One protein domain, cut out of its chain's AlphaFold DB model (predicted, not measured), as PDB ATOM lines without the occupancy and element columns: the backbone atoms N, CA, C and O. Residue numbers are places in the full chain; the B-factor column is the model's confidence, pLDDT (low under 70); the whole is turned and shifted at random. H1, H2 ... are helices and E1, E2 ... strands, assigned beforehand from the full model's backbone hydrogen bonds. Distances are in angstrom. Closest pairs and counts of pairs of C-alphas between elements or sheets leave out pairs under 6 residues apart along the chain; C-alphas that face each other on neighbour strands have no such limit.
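Overview. This is residues 2 to 42 of the 503 residues of an uncharacterized protein of Glarea lozoyensis (strain ATCC 20868 / MF5171) (UniProt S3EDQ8). A two-stranded hairpin, E1 and E2, meets one short helix, H1, whose residues 7 to 13 come near it; after E2, residues 37 to 42 fold back beside the strands. The printed part has 41 residues, in the order H1, E1, E2, with an antiparallel sheet; the class is mixed, and under half of the residues are in named elements. It is compact, with a radius of gyration of the C-alphas of 10.2 A, and flat, spanning 26 by 23 by 10 A.

Arrangement. Start with H1, residues 4 to 13: 3 of its 6 O i to N i+4 pairs are within hydrogen-bond range. Its closest C-alphas with E1, residues 19 to 22, are Ala 11 and Trp 20, 5.5 A. E2, residues 33 to 36, is near H1 and forms a hairpin with E1, antiparallel at 153 degrees; find N 19 and O 36 at 2.8 A.

Along the chain. Find C-alpha 4 at (-43.038, -0.244, 9.848); H1 runs 15.8 A from there. E1 spans 10.0 A and E2 9.3 A, ending at C-alpha 36, (-25.435, -1.272, 15.642).

Size, cuts and confidence. The C-alphas of Ser 16 and Ala 26 are the farthest apart, 28.2 A. The printed part has no cut, and no link is long. Residues 2 to 11 are under pLDDT 70.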
ATOM      1  N   PRO A   2     -42.252   6.948   9.101       46.16
ATOM      2  CA  PRO A   2     -41.993   5.881   8.136       46.16
ATOM      3  C   PRO A   2     -42.845   4.658   8.500       46.16
ATOM      4  O   PRO A   2     -43.080   4.400   9.683       46.16
ATOM      5  N   SER A   3     -43.391   3.976   7.495       40.09
ATOM      6  CA  SER A   3     -44.152   2.741   7.687       40.09
ATOM      7  C   SER A   3     -43.238   1.672   8.278       40.09
ATOM      8  O   SER A   3     -42.085   1.552   7.871       40.09
ATOM      9  N   THR A   4     -43.753   0.881   9.216       52.16
ATOM     10  CA  THR A   4     -43.038  -0.244   9.848       52.16
ATOM     11  C   THR A   4     -42.462  -1.235   8.832       52.16
ATOM     12  O   THR A   4     -41.452  -1.878   9.103       52.16
ATOM     13  N   ASP A   5     -43.036  -1.293   7.631       50.38
ATOM     14  CA  ASP A   5     -42.563  -2.149   6.542       50.38
ATOM     15  C   ASP A   5     -41.213  -1.676   5.954       50.38
ATOM     16  O   ASP A   5     -40.365  -2.508   5.645       50.38
ATOM     17  N   ASP A   6     -40.938  -0.360   5.921       56.38
ATOM     18  CA  ASP A   6     -39.652   0.209   5.442       56.38
ATOM     19  C   ASP A   6     -38.509  -0.056   6.444       56.38
ATOM     20  O   ASP A   6     -37.334  -0.148   6.090       56.38
ATOM     21  N   LEU A   7     -38.857  -0.245   7.723       54.12
ATOM     22  CA  LEU A   7     -37.901  -0.649   8.757       54.12
ATOM     23  C   LEU A   7     -37.538  -2.135   8.655       54.12
ATOM     24  O   LEU A   7     -36.442  -2.523   9.052       54.12
ATOM     25  N   THR A   8     -38.437  -2.959   8.108       58.12
ATOM     26  CA  THR A   8     -38.226  -4.407   7.998       58.12
ATOM     27  C   THR A   8     -37.363  -4.749   6.783       58.12
ATOM     28  O   THR A   8     -36.492  -5.609   6.875       58.12
ATOM     29  N   GLU A   9     -37.534  -4.036   5.664       54.69
ATOM     30  CA  GLU A   9     -36.728  -4.255   4.453       54.69
ATOM     31  C   GLU A   9     -35.248  -3.893   4.675       54.69
ATOM     32  O   GLU A   9     -34.356  -4.628   4.250       54.69
ATOM     33  N   ARG A  10     -34.973  -2.834   5.450       65.31
ATOM     34  CA  ARG A  10     -33.601  -2.422   5.803       65.31
ATOM     35  C   ARG A  10     -32.939  -3.251   6.900       65.31
ATOM     36  O   ARG A  10     -31.718  -3.202   7.038       65.31
ATOM     37  N   ALA A  11     -33.700  -4.041   7.658       65.62
ATOM     38  CA  ALA A  11     -33.127  -4.937   8.660       65.62
ATOM     39  C   ALA A  11     -32.217  -6.011   8.028       65.62
ATOM     40  O   ALA A  11     -31.302  -6.503   8.687       65.62
ATOM     41  N   ASN A  12     -32.418  -6.322   6.742       75.75
ATOM     42  CA  ASN A  12     -31.651  -7.339   6.018       75.75
ATOM     43  C   ASN A  12     -30.282  -6.848   5.509       75.75
ATOM     44  O   ASN A  12     -29.482  -7.664   5.055       75.75
ATOM     45  N   GLU A  13     -29.987  -5.544   5.575       91.94
ATOM     46  CA  GLU A  13     -28.696  -4.987   5.131       91.94
ATOM     47  C   GLU A  13     -27.626  -5.005   6.230       91.94
ATOM     48  O   GLU A  13     -26.450  -4.737   5.969       91.94
ATOM     49  N   CYS A  14     -28.005  -5.333   7.467       95.38
ATOM     50  CA  CYS A  14     -27.049  -5.399   8.555       95.38
ATOM     51  C   CYS A  14     -26.285  -6.728   8.558       95.38
ATOM     52  O   CYS A  14     -26.897  -7.793   8.454       95.38
ATOM     53  N   PRO A  15     -24.945  -6.701   8.716       93.81
ATOM     54  CA  PRO A  15     -24.179  -7.924   8.906       93.81
ATOM     55  C   PRO A  15     -24.687  -8.665  10.148       93.81
ATOM     56  O   PRO A  15     -25.130  -8.039  11.116       93.81
ATOM     57  N   SER A  16     -24.617  -9.997  10.108       93.00
ATOM     58  CA  SER A  16     -25.100 -10.880  11.172       93.00
ATOM     59  C   SER A  16     -24.633 -10.396  12.550       93.00
ATOM     60  O   SER A  16     -23.443 -10.169  12.758       93.00
ATOM     61  N   GLY A  17     -25.579 -10.217  13.477       92.25
ATOM     62  CA  GLY A  17     -25.309  -9.715  14.831       92.25
ATOM     63  C   GLY A  17     -25.486  -8.205  15.023       92.25
ATOM     64  O   GLY A  17     -25.299  -7.722  16.134       92.25
ATOM     65  N   LYS A  18     -25.877  -7.446  13.989       95.00
ATOM     66  CA  LYS A  18     -26.246  -6.026  14.125       95.00
ATOM     67  C   LYS A  18     -27.710  -5.789  13.764       95.00
ATOM     68  O   LYS A  18     -28.255  -6.453  12.889       95.00
ATOM     69  N   ILE A  19     -28.320  -4.805  14.414       94.31
ATOM     70  CA  ILE A  19     -29.696  -4.360  14.185       94.31
ATOM     71  C   ILE A  19     -29.642  -2.960  13.567       94.31
ATOM     72  O   ILE A  19     -28.811  -2.133  13.950       94.31
ATOM     73  N   TRP A  20     -30.496  -2.688  12.583       94.94
ATOM     74  CA  TRP A  20     -30.628  -1.351  12.009       94.94
ATOM     75  C   TRP A  20     -31.346  -0.423  12.995       94.94
ATOM     76  O   TRP A  20     -32.470  -0.706  13.405       94.94
ATOM     77  N   TYR A  21     -30.722   0.701  13.346       94.62
ATOM     78  CA  TYR A  21     -31.326   1.737  14.183       94.62
ATOM     79  C   TYR A  21     -31.558   3.013  13.381       94.62
ATOM     80  O   TYR A  21     -30.692   3.461  12.629       94.62
ATOM     81  N   GLU A  22     -32.715   3.632  13.605       95.06
ATOM     82  CA  GLU A  22     -33.039   4.979  13.148       95.06
ATOM     83  C   GLU A  22     -33.487   5.811  14.351       95.06
ATOM     84  O   GLU A  22     -34.591   5.648  14.875       95.06
ATOM     85  N   CYS A  23     -32.612   6.699  14.816       95.62
ATOM     86  CA  CYS A  23     -32.870   7.474  16.020       95.62
ATOM     87  C   CYS A  23     -33.688   8.723  15.712       95.62
ATOM     88  O   CYS A  23     -33.343   9.539  14.852       95.62
ATOM     89  N   SER A  24     -34.791   8.875  16.449       94.00
ATOM     90  CA  SER A  24     -35.668  10.035  16.333       94.00
ATOM     91  C   SER A  24     -34.946  11.322  16.740       94.00
ATOM     92  O   SER A  24     -33.978  11.308  17.499       94.00
ATOM     93  N   VAL A  25     -35.463  12.461  16.274       88.69
ATOM     94  CA  VAL A  25     -34.893  13.788  16.565       88.69
ATOM     95  C   VAL A  25     -34.899  14.119  18.070       88.69
ATOM     96  O   VAL A  25     -34.182  15.007  18.507       88.69
ATOM     97  N   ALA A  26     -35.676  13.387  18.875       87.44
ATOM     98  CA  ALA A  26     -35.748  13.560  20.324       87.44
ATOM     99  C   ALA A  26     -34.683  12.765  21.107       87.44
ATOM    100  O   ALA A  26     -34.562  12.949  22.315       87.44
ATOM    101  N   SER A  27     -33.934  11.869  20.457       87.94
ATOM    102  CA  SER A  27     -32.849  11.115  21.099       87.94
ATOM    103  C   SER A  27     -31.584  11.978  21.231       87.94
ATOM    104  O   SER A  27     -31.334  12.823  20.366       87.94
ATOM    105  N   PRO A  28     -30.734  11.740  22.254       86.00
ATOM    106  CA  PRO A  28     -29.404  12.348  22.335       86.00
ATOM    107  C   PRO A  28     -28.551  12.124  21.073       86.00
ATOM    108  O   PRO A  28     -27.688  12.948  20.788       86.00
ATOM    109  N   ASN A  29     -28.834  11.084  20.276       87.38
ATOM    110  CA  ASN A  29     -28.205  10.855  18.967       87.38
ATOM    111  C   ASN A  29     -29.204  11.040  17.826       87.38
ATOM    112  O   ASN A  29     -29.348  10.186  16.943       87.38
ATOM    113  N   SER A  30     -29.927  12.158  17.861       91.50
ATOM    114  CA  SER A  30     -30.797  12.570  16.765       91.50
ATOM    115  C   SER A  30     -30.083  12.437  15.412       91.50
ATOM    116  O   SER A  30     -28.998  12.978  15.207       91.50
ATOM    117  N   GLY A  31     -30.678  11.671  14.493       90.69
ATOM    118  CA  GLY A  31     -30.149  11.492  13.138       90.69
ATOM    119  C   GLY A  31     -29.227  10.289  12.915       90.69
ATOM    120  O   GLY A  31     -28.801  10.092  11.777       90.69
ATOM    121  N   TYR A  32     -28.949   9.451  13.923       92.75
ATOM    122  CA  TYR A  32     -28.250   8.184  13.671       92.75
ATOM    123  C   TYR A  32     -29.114   7.249  12.811       92.75
ATOM    124  O   TYR A  32     -30.265   6.965  13.150       92.75
ATOM    125  N   ARG A  33     -28.542   6.774  11.700       94.44
ATOM    126  CA  ARG A  33     -29.117   5.765  10.802       94.44
ATOM    127  C   ARG A  33     -28.031   4.769  10.430       94.44
ATOM    128  O   ARG A  33     -27.104   5.127   9.706       94.44
ATOM    129  N   GLY A  34     -28.122   3.548  10.942       95.31
ATOM    130  CA  GLY A  34     -27.125   2.522  10.654       95.31
ATOM    131  C   GLY A  34     -27.254   1.275  11.514       95.31
ATOM    132  O   GLY A  34     -28.035   1.221  12.462       95.31
ATOM    133  N   CYS A  35     -26.444   0.271  11.197       96.38
ATOM    134  CA  CYS A  35     -26.383  -0.987  11.934       96.38
ATOM    135  C   CYS A  35     -25.571  -0.836  13.224       96.38
ATOM    136  O   CYS A  35     -24.412  -0.422  13.172       96.38
ATOM    137  N   CYS A  36     -26.141  -1.215  14.365       96.00
ATOM    138  CA  CYS A  36     -25.435  -1.272  15.642       96.00
ATOM    139  C   CYS A  36     -25.732  -2.576  16.390       96.00
ATOM    140  O   CYS A  36     -26.749  -3.215  16.149       96.00
ATOM    141  N   GLU A  37     -24.833  -2.985  17.282       95.56
ATOM    142  CA  GLU A  37     -25.033  -4.151  18.157       95.56
ATOM    143  C   GLU A  37     -25.830  -3.787  19.423       95.56
ATOM    144  O   GLU A  37     -26.569  -4.602  19.963       95.56
ATOM    145  N   ILE A  38     -25.717  -2.532  19.866       94.00
ATOM    146  CA  ILE A  38     -26.377  -1.980  21.055       94.00
ATOM    147  C   ILE A  38     -27.317  -0.857  20.598       94.00
ATOM    148  O   ILE A  38     -27.080  -0.243  19.558       94.00
ATOM    149  N   ASP A  39     -28.373  -0.566  21.365       93.81
ATOM    150  CA  ASP A  39     -29.325   0.511  21.068       93.81
ATOM    151  C   ASP A  39     -28.615   1.861  20.880       93.81
ATOM    152  O   ASP A  39     -28.245   2.545  21.842       93.81
ATOM    153  N   ALA A  40     -28.431   2.245  19.614       93.25
ATOM    154  CA  ALA A  40     -27.740   3.463  19.213       93.25
ATOM    155  C   ALA A  40     -28.512   4.734  19.594       93.25
ATOM    156  O   ALA A  40     -27.957   5.829  19.523       93.25
ATOM    157  N   CYS A  41     -29.781   4.614  19.994       94.31
ATOM    158  CA  CYS A  41     -30.612   5.749  20.377       94.31
ATOM    159  C   CYS A  41     -30.556   6.047  21.878       94.31
ATOM    160  O   CYS A  41     -30.881   7.168  22.277       94.31
ATOM    161  N   GLN A  42     -30.127   5.077  22.692       92.56
ATOM    162  CA  GLN A  42     -29.945   5.227  24.142       92.56
ATOM    163  C   GLN A  42     -28.471   5.304  24.554       92.56
ATOM    164  O   GLN A  42     -28.112   6.104  25.417       92.56
TER     165      GLN A  42